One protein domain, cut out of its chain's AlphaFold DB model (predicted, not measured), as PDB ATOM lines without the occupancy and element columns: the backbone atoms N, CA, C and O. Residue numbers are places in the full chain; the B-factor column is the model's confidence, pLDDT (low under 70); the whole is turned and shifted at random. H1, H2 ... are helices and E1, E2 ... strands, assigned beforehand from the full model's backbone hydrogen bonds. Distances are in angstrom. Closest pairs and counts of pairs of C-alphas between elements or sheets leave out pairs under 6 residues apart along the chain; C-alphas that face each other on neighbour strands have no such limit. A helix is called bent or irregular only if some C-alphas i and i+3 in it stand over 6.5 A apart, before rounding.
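This is residues 260 to 413 of the 473 residues of the protein "Palmitoyl-protein thioesterase 1" of Dorcoceras hygrometricum (UniProt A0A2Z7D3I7). Two parallel strands, E1 and E2, form a narrow ribbon toward one end of the model, with H7 and H10 on opposite sides of it and H9 where the strands begin, next to H6 and H8. Toward the other end lies a loose group of helices, H1 to H5. The printed part has 154 residues and ten named helices and two named strands, in the order H1 H2 H3 H4 H5 H6 E1 H7 H8 H9 E2 H10; the class is mostly helix. The whole is compact, with a radius of gyration of the C-alphas of 16.8 A and spans of 49 by 39 by 31 A.

Start at E1, residues 330 to 335, and E2, residues 385 to 390: they are parallel at 20 degrees, with N 332 and O 386 within hydrogen-bond range at 2.8 A. With H7 (344 to 348), H8 (367 to 370) and H9 (376 to 381) between them, they make a strand-helix-strand unit, two parallel neighbour strands joined through helices. The closest C-alphas of E1 and H7 are Met 334 and Ala 347, 5.5 A. Those of E2 and H10 (399 to 405) are Val 390 and Asp 401, 7.2 A. H9 touches H6 (318 to 325) at a steep tilt of 45 degrees, the same way, closest at C-alphas Ser 325 and Leu 379, 5.4 A. H8 and H9 touch only at the corner, at C-alphas Tyr 369 and Lys 377, 5.4 A. H5 (305 to 308) is close but not clearly touching H3 (284 to 288), at C-alphas Tyr 288 and Leu 305, 5.0 A, and H4 (292 to 301), at Leu 299 and Pro 306, 6.0 A. H2 (277 to 282) and H3 only just touch, only at the corner, with 3 pairs of C-alphas within 8 A, the closest Gln 280 and Ser 286, 5.6 A. H1 (260 to 271) is apart from H2. Every O i to N i+4 pair is within hydrogen-bond range in H1, H2, H6, H9 and H10; H4 has 4 of 6, H3 and H7 0 of 1 but 2 of 2 O i to N i+3, and H5 and H8 are too short.

Find C-alpha 330 at (195.915, 155.936, 129.598); E1 runs 16.5 A, and E2 16.1 A. H1, 16.6 A, begins at (177.031, 160.142, 158.103). H4, 14.4 A, is irregular: C-alphas 293 and 296 are 8.7 A apart. H10 ends at (196.385, 145.811, 134.704).

The C-alphas farthest apart are Arg 271 and Asp 413, 51.7 A. The printed part has no cut; the link H7 to H8 is long. Look for pLDDT under 70 at 260 to 273, 283, 358 and 413.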
ATOM      1  N   GLY A 260     177.302 158.977 157.248       35.03
ATOM      2  CA  GLY A 260     177.031 160.142 158.103       35.03
ATOM      3  C   GLY A 260     178.099 161.238 158.034       35.03
ATOM      4  O   GLY A 260     177.772 162.409 157.857       35.03
ATOM      5  N   LEU A 261     179.381 160.869 158.111       39.62
ATOM      6  CA  LEU A 261     180.476 161.842 158.191       39.62
ATOM      7  C   LEU A 261     180.659 162.620 156.877       39.62
ATOM      8  O   LEU A 261     180.869 163.830 156.893       39.62
ATOM      9  N   PHE A 262     180.539 161.939 155.734       41.09
ATOM     10  CA  PHE A 262     180.651 162.571 154.421       41.09
ATOM     11  C   PHE A 262     179.409 163.384 154.053       41.09
ATOM     12  O   PHE A 262     179.578 164.452 153.476       41.09
ATOM     13  N   CYS A 263     178.196 162.977 154.451       39.66
ATOM     14  CA  CYS A 263     177.025 163.850 154.336       39.66
ATOM     15  C   CYS A 263     177.204 165.130 155.162       39.66
ATOM     16  O   CYS A 263     176.941 166.204 154.646       39.66
ATOM     17  N   ILE A 264     177.736 165.057 156.387       35.34
ATOM     18  CA  ILE A 264     177.987 166.244 157.227       35.34
ATOM     19  C   ILE A 264     179.087 167.140 156.638       35.34
ATOM     20  O   ILE A 264     178.970 168.366 156.667       35.34
ATOM     21  N   ILE A 265     180.150 166.546 156.083       42.53
ATOM     22  CA  ILE A 265     181.231 167.284 155.418       42.53
ATOM     23  C   ILE A 265     180.718 167.943 154.139       42.53
ATOM     24  O   ILE A 265     180.958 169.125 153.953       42.53
ATOM     25  N   VAL A 266     179.978 167.231 153.286       42.03
ATOM     26  CA  VAL A 266     179.399 167.773 152.047       42.03
ATOM     27  C   VAL A 266     178.354 168.851 152.352       42.03
ATOM     28  O   VAL A 266     178.410 169.918 151.750       42.03
ATOM     29  N   ASP A 267     177.470 168.645 153.327       41.16
ATOM     30  CA  ASP A 267     176.388 169.583 153.664       41.16
ATOM     31  C   ASP A 267     176.920 170.880 154.309       41.16
ATOM     32  O   ASP A 267     176.492 171.986 153.965       41.16
ATOM     33  N   ASN A 268     177.951 170.789 155.160       39.88
ATOM     34  CA  ASN A 268     178.631 171.976 155.683       39.88
ATOM     35  C   ASN A 268     179.644 172.582 154.687       39.88
ATOM     36  O   ASN A 268     179.849 173.793 154.714       39.88
ATOM     37  N   LEU A 269     180.240 171.806 153.770       46.09
ATOM     38  CA  LEU A 269     181.098 172.331 152.695       46.09
ATOM     39  C   LEU A 269     180.299 173.125 151.664       46.09
ATOM     40  O   LEU A 269     180.775 174.165 151.213       46.09
ATOM     41  N   ILE A 270     179.087 172.671 151.340       46.28
ATOM     42  CA  ILE A 270     178.113 173.389 150.507       46.28
ATOM     43  C   ILE A 270     177.707 174.720 151.166       46.28
ATOM     44  O   ILE A 270     177.469 175.701 150.464       46.28
ATOM     45  N   ARG A 271     177.689 174.787 152.505       45.72
ATOM     46  CA  ARG A 271     177.515 176.035 153.274       45.72
ATOM     47  C   ARG A 271     178.793 176.872 153.414       45.72
ATOM     48  O   ARG A 271     178.697 178.059 153.716       45.72
ATOM     49  N   SER A 272     179.971 176.280 153.217       49.19
ATOM     50  CA  SER A 272     181.268 176.928 153.426       49.19
ATOM     51  C   SER A 272     181.755 177.681 152.186       49.19
ATOM     52  O   SER A 272     181.508 177.292 151.044       49.19
ATOM     53  N   GLU A 273     182.540 178.733 152.402       68.56
ATOM     54  CA  GLU A 273     183.293 179.435 151.361       68.56
ATOM     55  C   GLU A 273     184.472 178.576 150.839       68.56
ATOM     56  O   GLU A 273     185.632 178.988 150.882       68.56
ATOM     57  N   ILE A 274     184.203 177.362 150.344       72.38
ATOM     58  CA  ILE A 274     185.209 176.403 149.845       72.38
ATOM     59  C   ILE A 274     186.034 176.960 148.683       72.38
ATOM     60  O   ILE A 274     187.203 176.622 148.493       72.38
ATOM     61  N   TYR A 275     185.432 177.876 147.929       79.69
ATOM     62  CA  TYR A 275     186.095 178.623 146.874       79.69
ATOM     63  C   TYR A 275     186.637 179.984 147.344       79.69
ATOM     64  O   TYR A 275     186.930 180.842 146.522       79.69
ATOM     65  N   SER A 276     186.754 180.244 148.649       77.94
ATOM     66  CA  SER A 276     187.473 181.426 149.142       77.94
ATOM     67  C   SER A 276     188.959 181.343 148.798       77.94
ATOM     68  O   SER A 276     189.545 180.260 148.720       77.94
ATOM     69  N   ASP A 277     189.599 182.504 148.656       75.38
ATOM     70  CA  ASP A 277     191.029 182.581 148.357       75.38
ATOM     71  C   ASP A 277     191.892 181.894 149.415       75.38
ATOM     72  O   ASP A 277     192.900 181.268 149.084       75.38
ATOM     73  N   TYR A 278     191.492 181.982 150.685       73.75
ATOM     74  CA  TYR A 278     192.199 181.326 151.776       73.75
ATOM     75  C   TYR A 278     192.167 179.805 151.607       73.75
ATOM     76  O   TYR A 278     193.224 179.175 151.573       73.75
ATOM     77  N   ILE A 279     190.982 179.219 151.428       72.81
ATOM     78  CA  ILE A 279     190.832 177.766 151.328       72.81
ATOM     79  C   ILE A 279     191.506 177.228 150.060       72.81
ATOM     80  O   ILE A 279     192.320 176.311 150.159       72.81
ATOM     81  N   GLN A 280     191.307 177.876 148.909       82.75
ATOM     82  CA  GLN A 280     191.955 177.503 147.643       82.75
ATOM     83  C   GLN A 280     193.492 177.585 147.683       82.75
ATOM     84  O   GLN A 280     194.161 176.956 146.866       82.75
ATOM     85  N   THR A 281     194.071 178.355 148.612       78.00
ATOM     86  CA  THR A 281     195.533 178.473 148.784       78.00
ATOM     87  C   THR A 281     196.106 177.448 149.769       78.00
ATOM     88  O   THR A 281     197.264 177.059 149.630       78.00
ATOM     89  N   HIS A 282     195.332 177.019 150.770       73.69
ATOM     90  CA  HIS A 282     195.857 176.257 151.914       73.69
ATOM     91  C   HIS A 282     195.312 174.827 152.015       73.69
ATOM     92  O   HIS A 282     195.904 174.005 152.712       73.69
ATOM     93  N   LEU A 283     194.222 174.504 151.313       68.25
ATOM     94  CA  LEU A 283     193.601 173.184 151.335       68.25
ATOM     95  C   LEU A 283     193.681 172.539 149.952       68.25
ATOM     96  O   LEU A 283     192.846 172.809 149.093       68.25
ATOM     97  N   ALA A 284     194.651 171.644 149.744       79.25
ATOM     98  CA  ALA A 284     194.847 170.980 148.453       79.25
ATOM     99  C   ALA A 284     193.566 170.313 147.892       79.25
ATOM    100  O   ALA A 284     193.282 170.524 146.712       79.25
ATOM    101  N   PRO A 285     192.730 169.620 148.700       80.00
ATOM    102  CA  PRO A 285     191.457 169.079 148.221       80.00
ATOM    103  C   PRO A 285     190.473 170.090 147.634       80.00
ATOM    104  O   PRO A 285     189.706 169.761 146.734       80.00
ATOM    105  N   SER A 286     190.508 171.343 148.089       81.88
ATOM    106  CA  SER A 286     189.603 172.375 147.576       81.88
ATOM    107  C   SER A 286     189.863 172.730 146.109       81.88
ATOM    108  O   SER A 286     188.953 173.197 145.424       81.88
ATOM    109  N   GLY A 287     191.075 172.475 145.603       89.88
ATOM    110  CA  GLY A 287     191.444 172.738 144.212       89.88
ATOM    111  C   GLY A 287     190.789 171.789 143.205       89.88
ATOM    112  O   GLY A 287     190.835 172.056 142.006       89.88
ATOM    113  N   TYR A 288     190.181 170.696 143.666       91.88
ATOM    114  CA  TYR A 288     189.464 169.743 142.817       91.88
ATOM    115  C   TYR A 288     188.069 169.393 143.334       91.88
ATOM    116  O   TYR A 288     187.427 168.484 142.809       91.88
ATOM    117  N   LEU A 289     187.561 170.131 144.325       88.12
ATOM    118  CA  LEU A 289     186.164 170.010 144.710       88.12
ATOM    119  C   LEU A 289     185.302 170.696 143.644       88.12
ATOM    120  O   LEU A 289     185.309 171.919 143.522       88.12
ATOM    121  N   LYS A 290     184.560 169.901 142.877       88.00
ATOM    122  CA  LYS A 290     183.512 170.378 141.974       88.00
ATOM    123  C   LYS A 290     182.171 170.181 142.678       88.00
ATOM    124  O   LYS A 290     181.912 169.118 143.227       88.00
ATOM    125  N   LEU A 291     181.346 171.222 142.729       82.00
ATOM    126  CA  LEU A 291     180.017 171.168 143.344       82.00
ATOM    127  C   LEU A 291     178.965 171.381 142.250       82.00
ATOM    128  O   LEU A 291     178.868 172.505 141.750       82.00
ATOM    129  N   PRO A 292     178.175 170.356 141.875       82.38
ATOM    130  CA  PRO A 292     177.148 170.478 140.840       82.38
ATOM    131  C   PRO A 292     176.140 171.599 141.105       82.38
ATOM    132  O   PRO A 292     175.751 172.311 140.188       82.38
ATOM    133  N   ASN A 293     175.769 171.836 142.361       78.75
ATOM    134  CA  ASN A 293     174.865 172.921 142.748       78.75
ATOM    135  C   ASN A 293     175.529 174.316 142.811       78.75
ATOM    136  O   ASN A 293     174.832 175.308 143.009       78.75
ATOM    137  N   ASN A 294     176.853 174.424 142.642       82.25
ATOM    138  CA  ASN A 294     177.586 175.694 142.650       82.25
ATOM    139  C   ASN A 294     178.684 175.735 141.569       82.25
ATOM    140  O   ASN A 294     179.854 176.028 141.837       82.25
ATOM    141  N   ILE A 295     178.291 175.462 140.323       90.06
ATOM    142  CA  ILE A 295     179.189 175.528 139.159       90.06
ATOM    143  C   ILE A 295     179.716 176.952 138.926       90.06
ATOM    144  O   ILE A 295     180.864 177.125 138.531       90.06
ATOM    145  N   ALA A 296     178.932 177.988 139.240       88.88
ATOM    146  CA  ALA A 296     179.390 179.375 139.124       88.88
ATOM    147  C   ALA A 296     180.576 179.676 140.062       88.88
ATOM    148  O   ALA A 296     181.577 180.255 139.632       88.88
ATOM    149  N   GLY A 297     180.503 179.255 141.330       88.00
ATOM    150  CA  GLY A 297     181.613 179.370 142.277       88.00
ATOM    151  C   GLY A 297     182.816 178.522 141.865       88.00
ATOM    152  O   GLY A 297     183.945 179.007 141.901       88.00
ATOM    153  N   TYR A 298     182.563 177.297 141.395       92.44
ATOM    154  CA  TYR A 298     183.589 176.396 140.869       92.44
ATOM    155  C   TYR A 298     184.385 177.046 139.731       92.44
ATOM    156  O   TYR A 298     185.595 177.208 139.845       92.44
ATOM    157  N   LEU A 299     183.712 177.488 138.666       94.75
ATOM    158  CA  LEU A 299     184.377 178.055 137.492       94.75
ATOM    159  C   LEU A 299     185.074 179.390 137.795       94.75
ATOM    160  O   LEU A 299     186.120 179.669 137.224       94.75
ATOM    161  N   SER A 300     184.522 180.220 138.683       92.31
ATOM    162  CA  SER A 300     185.083 181.556 138.948       92.31
ATOM    163  C   SER A 300     186.239 181.574 139.947       92.31
ATOM    164  O   SER A 300     187.058 182.491 139.900       92.31
ATOM    165  N   LYS A 301     186.303 180.613 140.874       91.44
ATOM    166  CA  LYS A 301     187.225 180.687 142.016       91.44
ATOM    167  C   LYS A 301     188.026 179.413 142.286       91.44
ATOM    168  O   LYS A 301     189.037 179.493 142.985       91.44
ATOM    169  N   CYS A 302     187.631 178.251 141.758       92.50
ATOM    170  CA  CYS A 302     188.445 177.045 141.899       92.50
ATOM    171  C   CYS A 302     189.723 177.176 141.057       92.50
ATOM    172  O   CYS A 302     189.672 177.378 139.844       92.50
ATOM    173  N   ARG A 303     190.891 177.091 141.701       91.38
ATOM    174  CA  ARG A 303     192.160 177.513 141.078       91.38
ATOM    175  C   ARG A 303     192.832 176.460 140.203       91.38
ATOM    176  O   ARG A 303     193.750 176.795 139.456       91.38
ATOM    177  N   PHE A 304     192.429 175.196 140.325       95.25
ATOM    178  CA  PHE A 304     193.175 174.078 139.751       95.25
ATOM    179  C   PHE A 304     192.354 173.278 138.738       95.25
ATOM    180  O   PHE A 304     192.671 173.314 137.547       95.25
ATOM    181  N   LEU A 305     191.286 172.601 139.166       96.62
ATOM    182  CA  LEU A 305     190.570 171.656 138.306       96.62
ATOM    183  C   LEU A 305     189.913 172.289 137.059       96.62
ATOM    184  O   LEU A 305     190.176 171.767 135.976       96.62
ATOM    185  N   PRO A 306     189.180 173.428 137.123       96.69
ATOM    186  CA  PRO A 306     188.578 174.025 135.922       96.69
ATOM    187  C   PRO A 306     189.608 174.389 134.849       96.69
ATOM    188  O   PRO A 306     189.333 174.295 133.652       96.69
ATOM    189  N   LYS A 307     190.807 174.794 135.285       95.19
ATOM    190  CA  LYS A 307     191.915 175.158 134.404       95.19
ATOM    191  C   LYS A 307     192.512 173.933 133.718       95.19
ATOM    192  O   LYS A 307     192.698 173.956 132.507       95.19
ATOM    193  N   LEU A 308     192.803 172.866 134.466       95.75
ATOM    194  CA  LEU A 308     193.343 171.630 133.883       95.75
ATOM    195  C   LEU A 308     192.343 170.933 132.958       95.75
ATOM    196  O   LEU A 308     192.734 170.417 131.915       95.75
ATOM    197  N   ASN A 309     191.058 170.978 133.304       97.62
ATOM    198  CA  ASN A 309     189.987 170.366 132.524       97.62
ATOM    199  C   ASN A 309     189.534 171.207 131.316       97.62
ATOM    200  O   ASN A 309     188.612 170.796 130.611       97.62
ATOM    201  N   ASN A 310     190.153 172.370 131.059       97.31
ATOM    202  CA  ASN A 310     189.749 173.293 129.989       97.31
ATOM    203  C   ASN A 310     188.248 173.679 130.053       97.31
ATOM    204  O   ASN A 310     187.584 173.858 129.027       97.31
ATOM    205  N   GLU A 311     187.699 173.833 131.262       96.69
ATOM    206  CA  GLU A 311     186.271 174.130 131.470       96.69
ATOM    207  C   GLU A 311     185.940 175.613 131.261       96.69
ATOM    208  O   GLU A 311     184.780 175.955 131.039       96.69
ATOM    209  N   LEU A 312     186.945 176.495 131.294       95.19
ATOM    210  CA  LEU A 312     186.805 177.942 131.102       95.19
ATOM    211  C   LEU A 312     186.809 178.290 129.602       95.19
ATOM    212  O   LEU A 312     187.875 178.240 128.985       95.19
ATOM    213  N   PRO A 313     185.674 178.682 128.986       89.50
ATOM    214  CA  PRO A 313     185.581 178.815 127.528       89.50
ATOM    215  C   PRO A 313     186.568 179.818 126.914       89.50
ATOM    216  O   PRO A 313     187.069 179.580 125.818       89.50
ATOM    217  N   GLY A 314     186.874 180.913 127.620       89.38
ATOM    218  CA  GLY A 314     187.814 181.948 127.168       89.38
ATOM    219  C   GLY A 314     189.291 181.660 127.461       89.38
ATOM    220  O   GLY A 314     190.148 182.397 126.989       89.38
ATOM    221  N   GLU A 315     189.596 180.605 128.222       92.75
ATOM    222  CA  GLU A 315     190.955 180.285 128.690       92.75
ATOM    223  C   GLU A 315     191.396 178.864 128.306       92.75
ATOM    224  O   GLU A 315     192.397 178.357 128.818       92.75
ATOM    225  N   ARG A 316     190.658 178.198 127.407       93.81
ATOM    226  CA  ARG A 316     190.987 176.840 126.960       93.81
ATOM    227  C   ARG A 316     192.392 176.795 126.367       93.81
ATOM    228  O   ARG A 316     192.723 177.538 125.445       93.81
ATOM    229  N   ASN A 317     193.202 175.873 126.872       93.06
ATOM    230  CA  ASN A 317     194.595 175.719 126.497       93.06
ATOM    231  C   ASN A 317     194.776 174.511 125.564       93.06
ATOM    232  O   ASN A 317     194.688 173.357 125.997       93.06
ATOM    233  N   SER A 318     195.064 174.767 124.283       95.31
ATOM    234  CA  SER A 318     195.295 173.715 123.279       95.31
ATOM    235  C   SER A 318     196.513 172.845 123.597       95.31
ATOM    236  O   SER A 318     196.495 171.649 123.316       95.31
ATOM    237  N   THR A 319     197.532 173.392 124.266       96.88
ATOM    238  CA  THR A 319     198.717 172.629 124.680       96.88
ATOM    239  C   THR A 319     198.365 171.533 125.685       96.88
ATOM    240  O   THR A 319     198.989 170.474 125.669       96.88
ATOM    241  N   TYR A 320     197.368 171.743 126.552       95.25
ATOM    242  CA  TYR A 320     196.915 170.693 127.476       95.25
ATOM    243  C   TYR A 320     196.314 169.525 126.699       95.25
ATOM    244  O   TYR A 320     196.687 168.377 126.936       95.25
ATOM    245  N   LYS A 321     195.476 169.830 125.703       95.88
ATOM    246  CA  LYS A 321     194.892 168.835 124.807       95.88
ATOM    247  C   LYS A 321     195.946 168.073 124.009       95.88
ATOM    248  O   LYS A 321     195.891 166.847 123.968       95.88
ATOM    249  N   GLU A 322     196.913 168.765 123.409       96.88
ATOM    250  CA  GLU A 322     197.991 168.127 122.640       96.88
ATOM    251  C   GLU A 322     198.824 167.183 123.510       96.88
ATOM    252  O   GLU A 322     199.083 166.045 123.121       96.88
ATOM    253  N   ARG A 323     199.213 167.631 124.710       97.31
ATOM    254  CA  ARG A 323     200.037 166.833 125.627       97.31
ATOM    255  C   ARG A 323     199.288 165.644 126.209       97.31
ATOM    256  O   ARG A 323     199.865 164.575 126.340       97.31
ATOM    257  N   PHE A 324     198.019 165.806 126.558       97.31
ATOM    258  CA  PHE A 324     197.229 164.687 127.060       97.31
ATOM    259  C   PHE A 324     196.933 163.673 125.941       97.31
ATOM    260  O   PHE A 324     197.070 162.469 126.139       97.31
ATOM    261  N   SER A 325     196.664 164.146 124.719       96.44
ATOM    262  CA  SER A 325     196.498 163.292 123.529       96.44
ATOM    263  C   SER A 325     197.775 162.560 123.099       96.44
ATOM    264  O   SER A 325     197.699 161.576 122.352       96.44
ATOM    265  N   SER A 326     198.957 163.024 123.519       96.81
ATOM    266  CA  SER A 326     200.238 162.408 123.150       96.81
ATOM    267  C   SER A 326     200.598 161.187 123.999       96.81
ATOM    268  O   SER A 326     201.544 160.472 123.661       96.81
ATOM    269  N   LEU A 327     199.832 160.897 125.059       97.31
ATOM    270  CA  LEU A 327     200.016 159.702 125.879       97.31
ATOM    271  C   LEU A 327     199.977 158.432 125.015       97.31
ATOM    272  O   LEU A 327     199.081 158.239 124.192       97.31
ATOM    273  N   LYS A 328     200.944 157.528 125.214       95.44
ATOM    274  CA  LYS A 328     200.948 156.219 124.534       95.44
ATOM    275  C   LYS A 328     199.763 155.355 124.976       95.44
ATOM    276  O   LYS A 328     199.165 154.668 124.156       95.44
ATOM    277  N   LYS A 329     199.436 155.406 126.268       95.56
ATOM    278  CA  LYS A 329     198.335 154.681 126.899       95.56
ATOM    279  C   LYS A 329     197.848 155.469 128.116       95.56
ATOM    280  O   LYS A 329     198.662 156.078 128.808       95.56
ATOM    281  N   LEU A 330     196.547 155.435 128.382       97.69
ATOM    282  CA  LEU A 330     195.915 155.936 129.598       97.69
ATOM    283  C   LEU A 330     195.106 154.797 130.222       97.69
ATOM    284  O   LEU A 330     194.113 154.368 129.647       97.69
ATOM    285  N   VAL A 331     195.528 154.309 131.385       97.31
ATOM    286  CA  VAL A 331     194.824 153.246 132.119       97.31
ATOM    287  C   VAL A 331     194.104 153.880 133.301       97.31
ATOM    288  O   VAL A 331     194.741 154.454 134.182       97.31
ATOM    289  N   LEU A 332     192.778 153.798 133.307       98.06
ATOM    290  CA  LEU A 332     191.914 154.381 134.325       98.06
ATOM    291  C   LEU A 332     191.302 153.252 135.153       98.06
ATOM    292  O   LEU A 332     190.494 152.471 134.649       98.06
ATOM    293  N   ILE A 333     191.689 153.156 136.424       97.31
ATOM    294  CA  ILE A 333     191.231 152.097 137.330       97.31
ATOM    295  C   ILE A 333     190.170 152.664 138.272       97.31
ATOM    296  O   ILE A 333     190.437 153.608 139.011       97.31
ATOM    297  N   MET A 334     188.982 152.064 138.270       97.12
ATOM    298  CA  MET A 334     187.890 152.381 139.188       97.12
ATOM    299  C   MET A 334     187.641 151.208 140.139       97.12
ATOM    300  O   MET A 334     187.538 150.056 139.712       97.12
ATOM    301  N   PHE A 335     187.503 151.516 141.426       92.81
ATOM    302  CA  PHE A 335     187.198 150.544 142.471       92.81
ATOM    303  C   PHE A 335     185.682 150.382 142.625       92.81
ATOM    304  O   PHE A 335     184.951 151.365 142.752       92.81
ATOM    305  N   GLU A 336     185.184 149.145 142.598       89.00
ATOM    306  CA  GLU A 336     183.737 148.877 142.604       89.00
ATOM    307  C   GLU A 336     183.028 149.362 143.865       89.00
ATOM    308  O   GLU A 336     181.899 149.860 143.779       89.00
ATOM    309  N   HIS A 337     183.711 149.256 145.003       82.06
ATOM    310  CA  HIS A 337     183.206 149.595 146.328       82.06
ATOM    311  C   HIS A 337     183.841 150.895 146.851       82.06
ATOM    312  O   HIS A 337     183.932 151.095 148.056       82.06
ATOM    313  N   ASP A 338     184.327 151.781 145.971       74.44
ATOM    314  CA  ASP A 338     184.898 153.061 146.403       74.44
ATOM    315  C   ASP A 338     183.850 153.916 147.133       74.44
ATOM    316  O   ASP A 338     182.796 154.231 146.580       74.44
ATOM    317  N   THR A 339     184.156 154.298 148.373       73.00
ATOM    318  CA  THR A 339     183.338 155.204 149.194       73.00
ATOM    319  C   THR A 339     184.029 156.546 149.456       73.00
ATOM    320  O   THR A 339     183.525 157.350 150.236       73.00
ATOM    321  N   VAL A 340     185.213 156.774 148.874       74.38
ATOM    322  CA  VAL A 340     186.010 158.003 149.026       74.38
ATOM    323  C   VAL A 340     185.785 158.927 147.833       74.38
ATOM    324  O   VAL A 340     185.603 160.131 148.012       74.38
ATOM    325  N   LEU A 341     185.775 158.376 146.620       79.88
ATOM    326  CA  LEU A 341     185.438 159.112 145.407       79.88
ATOM    327  C   LEU A 341     183.917 159.222 145.257       79.88
ATOM    328  O   LEU A 341     183.217 158.216 145.184       79.88
ATOM    329  N   ILE A 342     183.410 160.454 145.180       73.69
ATOM    330  CA  ILE A 342     181.980 160.742 145.029       73.69
ATOM    331  C   ILE A 342     181.793 161.694 143.835       73.69
ATOM    332  O   ILE A 342     182.174 162.865 143.932       73.69
ATOM    333  N   PRO A 343     181.228 161.230 142.706       86.44
ATOM    334  CA  PRO A 343     180.888 159.838 142.399       86.44
ATOM    335  C   PRO A 343     182.156 159.023 142.087       86.44
ATOM    336  O   PRO A 343     183.151 159.585 141.623       86.44
ATOM    337  N   LYS A 344     182.137 157.698 142.278       90.44
ATOM    338  CA  LYS A 344     183.303 156.834 141.985       90.44
ATOM    339  C   LYS A 344     183.706 156.861 140.509       90.44
ATOM    340  O   LYS A 344     184.884 156.727 140.181       90.44
ATOM    341  N   GLU A 345     182.746 157.138 139.630       95.00
ATOM    342  CA  GLU A 345     182.918 157.316 138.189       95.00
ATOM    343  C   GLU A 345     183.869 158.471 137.836       95.00
ATOM    344  O   GLU A 345     184.389 158.504 136.720       95.00
ATOM    345  N   THR A 346     184.186 159.368 138.778       95.56
ATOM    346  CA  THR A 346     185.234 160.384 138.596       95.56
ATOM    347  C   THR A 346     186.605 159.773 138.285       95.56
ATOM    348  O   THR A 346     187.367 160.368 137.523       95.56
ATOM    349  N   ALA A 347     186.882 158.543 138.745       96.81
ATOM    350  CA  ALA A 347     188.081 157.780 138.379       96.81
ATOM    351  C   ALA A 347     188.205 157.540 136.863       96.81
ATOM    352  O   ALA A 347     189.297 157.306 136.346       96.81
ATOM    353  N   TRP A 348     187.084 157.605 136.146       98.19
ATOM    354  CA  TRP A 348     186.985 157.424 134.704       98.19
ATOM    355  C   TRP A 348     186.636 158.713 133.955       98.19
ATOM    356  O   TRP A 348     186.326 158.631 132.774       98.19
ATOM    357  N   PHE A 349     186.688 159.888 134.593       98.06
ATOM    358  CA  PHE A 349     186.161 161.164 134.072       98.06
ATOM    359  C   PHE A 349     184.628 161.225 133.921       98.06
ATOM    360  O   PHE A 349     184.109 162.141 133.285       98.06
ATOM    361  N   GLY A 350     183.886 160.292 134.520       96.81
ATOM    362  CA  GLY A 350     182.444 160.437 134.709       96.81
ATOM    363  C   GLY A 350     182.130 161.444 135.818       96.81
ATOM    364  O   GLY A 350     182.929 161.649 136.735       96.81
ATOM    365  N   TYR A 351     180.981 162.110 135.737       95.50
ATOM    366  CA  TYR A 351     180.583 163.092 136.746       95.50
ATOM    367  C   TYR A 351     179.084 163.405 136.706       95.50
ATOM    368  O   TYR A 351     178.371 162.968 135.808       95.50
ATOM    369  N   TYR A 352     178.599 164.178 137.673       88.25
ATOM    370  CA  TYR A 352     177.227 164.677 137.689       88.25
ATOM    371  C   TYR A 352     176.987 165.799 136.659       88.25
ATOM    372  O   TYR A 352     177.925 166.534 136.326       88.25
ATOM    373  N   PRO A 353     175.746 165.973 136.168       86.69
ATOM    374  CA  PRO A 353     175.367 167.143 135.383       86.69
ATOM    375  C   PRO A 353     175.372 168.424 136.231       86.69
ATOM    376  O   PRO A 353     175.173 168.396 137.444       86.69
ATOM    377  N   ASP A 354     175.556 169.574 135.583       88.62
ATOM    378  CA  ASP A 354     175.485 170.872 136.260       88.62
ATOM    379  C   ASP A 354     174.099 171.061 136.910       88.62
ATOM    380  O   ASP A 354     173.065 170.894 136.265       88.62
ATOM    381  N   GLY A 355     174.075 171.430 138.189       78.69
ATOM    382  CA  GLY A 355     172.862 171.693 138.965       78.69
ATOM    383  C   GLY A 355     172.247 170.485 139.677       78.69
ATOM    384  O   GLY A 355     171.363 170.692 140.503       78.69
ATOM    385  N   SER A 356     172.708 169.257 139.421       76.56
ATOM    386  CA  SER A 356     172.140 168.044 140.030       76.56
ATOM    387  C   SER A 356     173.227 167.068 140.483       76.56
ATOM    388  O   SER A 356     174.323 167.065 139.940       76.56
ATOM    389  N   PHE A 357     172.929 166.233 141.479       75.31
ATOM    390  CA  PHE A 357     173.784 165.119 141.915       75.31
ATOM    391  C   PHE A 357     173.297 163.773 141.353       75.31
ATOM    392  O   PHE A 357     173.735 162.710 141.784       75.31
ATOM    393  N   ASP A 358     172.391 163.805 140.380       69.31
ATOM    394  CA  ASP A 358     171.883 162.633 139.684       69.31
ATOM    395  C   ASP A 358     171.328 163.001 138.289       69.31
ATOM    396  O   ASP A 358     170.887 164.136 138.072       69.31
ATOM    397  N   PRO A 359     171.370 162.066 137.319       89.31
ATOM    398  CA  PRO A 359     172.116 160.803 137.352       89.31
ATOM    399  C   PRO A 359     173.636 161.028 137.209       89.31
ATOM    400  O   PRO A 359     174.083 162.090 136.782       89.31
ATOM    401  N   VAL A 360     174.455 160.021 137.533       88.25
ATOM    402  CA  VAL A 360     175.896 160.054 137.218       88.25
ATOM    403  C   VAL A 360     176.085 159.825 135.719       88.25
ATOM    404  O   VAL A 360     175.617 158.820 135.182       88.25
ATOM    405  N   LEU A 361     176.789 160.733 135.043       93.44
ATOM    406  CA  LEU A 361     177.112 160.592 133.627       93.44
ATOM    407  C   LEU A 361     178.406 159.784 133.457       93.44
ATOM    408  O   LEU A 361     179.415 160.111 134.092       93.44
ATOM    409  N   PRO A 362     178.432 158.771 132.571       96.88
ATOM    410  CA  PRO A 362     179.683 158.159 132.147       96.88
ATOM    411  C   PRO A 362     180.541 159.186 131.387       96.88
ATOM    412  O   PRO A 362     179.997 160.158 130.847       96.88
ATOM    413  N   PRO A 363     181.867 158.977 131.282       95.44
ATOM    414  CA  PRO A 363     182.765 159.936 130.641       95.44
ATOM    415  C   PRO A 363     182.303 160.355 129.247       95.44
ATOM    416  O   PRO A 363     182.301 161.549 128.956       95.44
ATOM    417  N   GLN A 364     181.808 159.414 128.434       97.38
ATOM    418  CA  GLN A 364     181.369 159.661 127.055       97.38
ATOM    419  C   GLN A 364     180.181 160.628 126.935       97.38
ATOM    420  O   GLN A 364     179.949 161.177 125.861       97.38
ATOM    421  N   GLN A 365     179.435 160.852 128.021       97.69
ATOM    422  CA  GLN A 365     178.301 161.780 128.067       97.69
ATOM    423  C   GLN A 365     178.663 163.138 128.687       97.69
ATOM    424  O   GLN A 365     177.828 164.042 128.734       97.69
ATOM    425  N   THR A 366     179.897 163.321 129.162       96.88
ATOM    426  CA  THR A 366     180.352 164.612 129.689       96.88
ATOM    427  C   THR A 366     180.720 165.567 128.552       96.88
ATOM    428  O   THR A 366     181.237 165.150 127.513       96.88
ATOM    429  N   LYS A 367     180.512 166.879 128.742       96.00
ATOM    430  CA  LYS A 367     180.930 167.895 127.752       96.00
ATOM    431  C   LYS A 367     182.436 167.858 127.481       96.00
ATOM    432  O   LYS A 367     182.842 167.964 126.330       96.00
ATOM    433  N   LEU A 368     183.240 167.633 128.526       96.81
ATOM    434  CA  LEU A 368     184.696 167.485 128.434       96.81
ATOM    435  C   LEU A 368     185.100 166.420 127.410       96.81
ATOM    436  O   LEU A 368     186.037 166.646 126.643       96.81
ATOM    437  N   TYR A 369     184.386 165.292 127.378       98.25
ATOM    438  CA  TYR A 369     184.609 164.233 126.399       98.25
ATOM    439  C   TYR A 369     183.989 164.564 125.038       98.25
ATOM    440  O   TYR A 369     184.684 164.523 124.028       98.25
ATOM    441  N   MET A 370     182.698 164.913 124.988       98.12
ATOM    442  CA  MET A 370     181.970 165.110 123.724       98.12
ATOM    443  C   MET A 370     182.581 166.212 122.849       98.12
ATOM    444  O   MET A 370     182.678 166.054 121.634       98.12
ATOM    445  N   GLU A 371     183.019 167.307 123.466       97.00
ATOM    446  CA  GLU A 371     183.706 168.418 122.796       97.00
ATOM    447  C   GLU A 371     185.239 168.269 122.820       97.00
ATOM    448  O   GLU A 371     185.964 169.130 122.318       97.00
ATOM    449  N   ASP A 372     185.742 167.182 123.407       97.44
ATOM    450  CA  ASP A 372     187.151 166.804 123.447       97.44
ATOM    451  C   ASP A 372     188.078 167.915 123.983       97.44
ATOM    452  O   ASP A 372     189.103 168.250 123.378       97.44
ATOM    453  N   TRP A 373     187.710 168.514 125.120       97.69
ATOM    454  CA  TRP A 373     188.383 169.690 125.698       97.69
ATOM    455  C   TRP A 373     189.844 169.438 126.063       97.69
ATOM    456  O   TRP A 373     190.684 170.326 125.909       97.69
ATOM    457  N   ILE A 374     190.146 168.230 126.533       97.44
ATOM    458  CA  ILE A 374     191.496 167.820 126.934       97.44
ATOM    459  C   ILE A 374     192.076 166.729 126.034       97.44
ATOM    460  O   ILE A 374     193.170 166.262 126.302       97.44
ATOM    461  N   GLY A 375     191.385 166.295 124.976       97.81
ATOM    462  CA  GLY A 375     191.887 165.216 124.116       97.81
ATOM    463  C   GLY A 375     191.537 163.799 124.578       97.81
ATOM    464  O   GLY A 375     192.041 162.837 124.003       97.81
ATOM    465  N   LEU A 376     190.698 163.647 125.611       98.31
ATOM    466  CA  LEU A 376     190.286 162.337 126.121       98.31
ATOM    467  C   LEU A 376     189.531 161.520 125.065       98.31
ATOM    468  O   LEU A 376     189.820 160.338 124.916       98.31
ATOM    469  N   LYS A 377     188.631 162.144 124.297       98.25
ATOM    470  CA  LYS A 377     187.908 161.459 123.218       98.25
ATOM    471  C   LYS A 377     188.859 161.080 122.091       98.25
ATOM    472  O   LYS A 377     188.809 159.959 121.610       98.25
ATOM    473  N   SER A 378     189.767 161.981 121.711       97.69
ATOM    474  CA  SER A 378     190.798 161.678 120.706       97.69
ATOM    475  C   SER A 378     191.699 160.505 121.122       97.69
ATOM    476  O   SER A 378     192.116 159.701 120.286       97.69
ATOM    477  N   LEU A 379     192.023 160.398 122.412       97.94
ATOM    478  CA  LEU A 379     192.826 159.307 122.958       97.94
ATOM    479  C   LEU A 379     192.041 157.983 122.996       97.94
ATOM    480  O   LEU A 379     192.605 156.935 122.671       97.94
ATOM    481  N   ASP A 380     190.760 158.043 123.365       98.25
ATOM    482  CA  ASP A 380     189.851 156.891 123.447       98.25
ATOM    483  C   ASP A 380     189.514 156.339 122.052       98.25
ATOM    484  O   ASP A 380     189.730 155.158 121.790       98.25
ATOM    485  N   ASP A 381     189.149 157.206 121.099       98.06
ATOM    486  CA  ASP A 381     188.904 156.849 119.691       98.06
ATOM    487  C   ASP A 381     190.136 156.184 119.039       98.06
ATOM    488  O   ASP A 381     190.009 155.361 118.133       98.06
ATOM    489  N   ALA A 382     191.343 156.519 119.509       97.94
ATOM    490  CA  ALA A 382     192.595 155.905 119.071       97.94
ATOM    491  C   ALA A 382     192.898 154.548 119.749       97.94
ATOM    492  O   ALA A 382     193.981 153.998 119.545       97.94
ATOM    493  N   GLY A 383     192.003 154.022 120.594       97.75
ATOM    494  CA  GLY A 383     192.185 152.769 121.339       97.75
ATOM    495  C   GLY A 383     193.250 152.839 122.441       97.75
ATOM    496  O   GLY A 383     193.745 151.812 122.924       97.75
ATOM    497  N   ARG A 384     193.659 154.053 122.834       98.00
ATOM    498  CA  ARG A 384     194.748 154.279 123.798       98.00
ATOM    499  C   ARG A 384     194.259 154.481 125.229       98.00
ATOM    500  O   ARG A 384     195.097 154.560 126.124       98.00
ATOM    501  N   VAL A 385     192.951 154.492 125.471       98.19
ATOM    502  CA  VAL A 385     192.374 154.499 126.823       98.19
ATOM    503  C   VAL A 385     191.956 153.081 127.215       98.19
ATOM    504  O   VAL A 385     191.471 152.312 126.390       98.19
ATOM    505  N   GLU A 386     192.192 152.701 128.466       97.19
ATOM    506  CA  GLU A 386     191.708 151.453 129.051       97.19
ATOM    507  C   GLU A 386     190.934 151.754 130.332       97.19
ATOM    508  O   GLU A 386     191.481 152.300 131.291       97.19
ATOM    509  N   TYR A 387     189.657 151.381 130.341       97.69
ATOM    510  CA  TYR A 387     188.774 151.516 131.490       97.69
ATOM    511  C   TYR A 387     188.744 150.194 132.257       97.69
ATOM    512  O   TYR A 387     188.142 149.214 131.815       97.69
ATOM    513  N   VAL A 388     189.407 150.158 133.410       97.19
ATOM    514  CA  VAL A 388     189.536 148.964 134.249       97.19
ATOM    515  C   VAL A 388     188.701 149.130 135.504       97.19
ATOM    516  O   VAL A 388     188.797 150.133 136.208       97.19
ATOM    517  N   LYS A 389     187.865 148.136 135.791       96.56
ATOM    518  CA  LYS A 389     187.088 148.062 137.024       96.56
ATOM    519  C   LYS A 389     187.632 146.909 137.856       96.56
ATOM    520  O   LYS A 389     187.789 145.812 137.324       96.56
ATOM    521  N   VAL A 390     187.946 147.164 139.122       94.69
ATOM    522  CA  VAL A 390     188.485 146.150 140.041       94.69
ATOM    523  C   VAL A 390     187.654 146.080 141.321       94.69
ATOM    524  O   VAL A 390     187.213 147.124 141.820       94.69
ATOM    525  N   PRO A 391     187.447 144.878 141.883       89.12
ATOM    526  CA  PRO A 391     186.776 144.743 143.163       89.12
ATOM    527  C   PRO A 391     187.653 145.335 144.270       89.12
ATOM    528  O   PRO A 391     188.858 145.100 144.320       89.12
ATOM    529  N   GLY A 392     187.043 146.094 145.178       79.38
ATOM    530  CA  GLY A 392     187.735 146.649 146.342       79.38
ATOM    531  C   GLY A 392     187.226 148.028 146.743       79.38
ATOM    532  O   GLY A 392     186.463 148.653 146.007       79.38
ATOM    533  N   ASN A 393     187.648 148.468 147.927       78.56
ATOM    534  CA  ASN A 393     187.485 149.844 148.403       78.56
ATOM    535  C   ASN A 393     188.593 150.741 147.817       78.56
ATOM    536  O   ASN A 393     189.468 150.262 147.095       78.56
ATOM    537  N   HIS A 394     188.591 152.032 148.155       81.62
ATOM    538  CA  HIS A 394     189.579 153.002 147.673       81.62
ATOM    539  C   HIS A 394     191.029 152.510 147.859       81.62
ATOM    540  O   HIS A 394     191.454 152.233 148.982       81.62
ATOM    541  N   LEU A 395     191.778 152.389 146.755       85.06
ATOM    542  CA  LEU A 395     193.155 151.858 146.692       85.06
ATOM    543  C   LEU A 395     193.328 150.390 147.135       85.06
ATOM    544  O   LEU A 395     194.448 149.879 147.169       85.06
ATOM    545  N   GLY A 396     192.239 149.681 147.428       81.12
ATOM    546  CA  GLY A 396     192.235 148.270 147.797       81.12
ATOM    547  C   GLY A 396     192.306 147.357 146.577       81.12
ATOM    548  O   GLY A 396     191.342 146.653 146.300       81.12
ATOM    549  N   ILE A 397     193.423 147.372 145.843       85.38
ATOM    550  CA  ILE A 397     193.633 146.529 144.653       85.38
ATOM    551  C   ILE A 397     194.345 145.213 145.002       85.38
ATOM    552  O   ILE A 397     195.365 145.198 145.697       85.38
ATOM    553  N   ALA A 398     193.845 144.086 144.487       83.12
ATOM    554  CA  ALA A 398     194.491 142.792 144.676       83.12
ATOM    555  C   ALA A 398     195.804 142.689 143.880       83.12
ATOM    556  O   ALA A 398     195.953 143.227 142.783       83.12
ATOM    557  N   LYS A 399     196.767 141.907 144.388       86.38
ATOM    558  CA  LYS A 399     198.052 141.684 143.697       86.38
ATOM    559  C   LYS A 399     197.877 141.058 142.308       86.38
ATOM    560  O   LYS A 399     198.659 141.361 141.410       86.38
ATOM    561  N   ALA A 400     196.872 140.197 142.138       86.56
ATOM    562  CA  ALA A 400     196.533 139.612 140.842       86.56
ATOM    563  C   ALA A 400     196.094 140.688 139.836       86.56
ATOM    564  O   ALA A 400     196.597 140.709 138.714       86.56
ATOM    565  N   ASP A 401     195.258 141.635 140.266       90.25
ATOM    566  CA  ASP A 401     194.791 142.737 139.423       90.25
ATOM    567  C   ASP A 401     195.910 143.736 139.114       90.25
ATOM    568  O   ASP A 401     196.048 144.155 137.969       90.25
ATOM    569  N   MET A 402     196.794 144.047 140.073       88.12
ATOM    570  CA  MET A 402     197.989 144.861 139.789       88.12
ATOM    571  C   MET A 402     198.889 144.204 138.734       88.12
ATOM    572  O   MET A 402     199.326 144.859 137.788       88.12
ATOM    573  N   LYS A 403     199.149 142.894 138.865       90.25
ATOM    574  CA  LYS A 403     199.932 142.137 137.876       90.25
ATOM    575  C   LYS A 403     199.285 142.144 136.494       90.25
ATOM    576  O   LYS A 403     199.999 142.142 135.501       90.25
ATOM    577  N   LYS A 404     197.955 142.136 136.434       93.06
ATOM    578  CA  LYS A 404     197.198 142.095 135.184       93.06
ATOM    579  C   LYS A 404     197.097 143.460 134.504       93.06
ATOM    580  O   LYS A 404     197.294 143.536 133.299       93.06
ATOM    581  N   TYR A 405     196.789 144.514 135.258       92.75
ATOM    582  CA  TYR A 405     196.385 145.811 134.704       92.75
ATOM    583  C   TYR A 405     197.443 146.915 134.833       92.75
ATOM    584  O   TYR A 405     197.326 147.935 134.163       92.75
ATOM    585  N   ILE A 406     198.470 146.741 135.675       91.38
ATOM    586  CA  ILE A 406     199.506 147.764 135.911       91.38
ATOM    587  C   ILE A 406     200.858 147.311 135.358       91.38
ATOM    588  O   ILE A 406     201.461 148.006 134.544       91.38
ATOM    589  N   VAL A 407     201.330 146.132 135.775       91.75
ATOM    590  CA  VAL A 407     202.682 145.638 135.447       91.75
ATOM    591  C   VAL A 407     203.006 145.623 133.942       91.75
ATOM    592  O   VAL A 407     204.108 146.055 133.605       91.75
ATOM    593  N   PRO A 408     202.100 145.238 133.015       91.50
ATOM    594  CA  PRO A 408     202.424 145.179 131.581       91.50
ATOM    595  C   PRO A 408     202.858 146.515 130.955       91.50
ATOM    596  O   PRO A 408     203.466 146.524 129.879       91.50
ATOM    597  N   TYR A 409     202.532 147.628 131.616       87.75
ATOM    598  CA  TYR A 409     202.850 148.991 131.188       87.75
ATOM    599  C   TYR A 409     204.120 149.559 131.830       87.75
ATOM    600  O   TYR A 409     204.553 150.643 131.448       87.75
ATOM    601  N   LEU A 410     204.696 148.849 132.804       87.06
ATOM    602  CA  LEU A 410     205.913 149.238 133.524       87.06
ATOM    603  C   LEU A 410     207.125 148.376 133.147       87.06
ATOM    604  O   LEU A 410     208.251 148.731 133.479       87.06
ATOM    605  N   GLU A 411     206.901 147.237 132.490       83.81
ATOM    606  CA  GLU A 411     207.973 146.424 131.917       83.81
ATOM    607  C   GLU A 411     208.546 147.125 130.672       83.81
ATOM    608  O   GLU A 411     207.811 147.401 129.719       83.81
ATOM    609  N   ASP A 412     209.858 147.387 130.669       70.31
ATOM    610  CA  ASP A 412     210.560 147.925 129.500       70.31
ATOM    611  C   ASP A 412     210.401 146.985 128.297       70.31
ATOM    612  O   ASP A 412     210.440 145.755 128.439       70.31
ATOM    613  N   ASP A 413     210.298 147.565 127.097       58.16
ATOM    614  CA  ASP A 413     210.180 146.817 125.836       58.16
ATOM    615  C   ASP A 413     211.348 145.825 125.633       58.16
ATOM    616  O   ASP A 413     211.171 144.782 125.009       58.16
TER     617      ASP A 413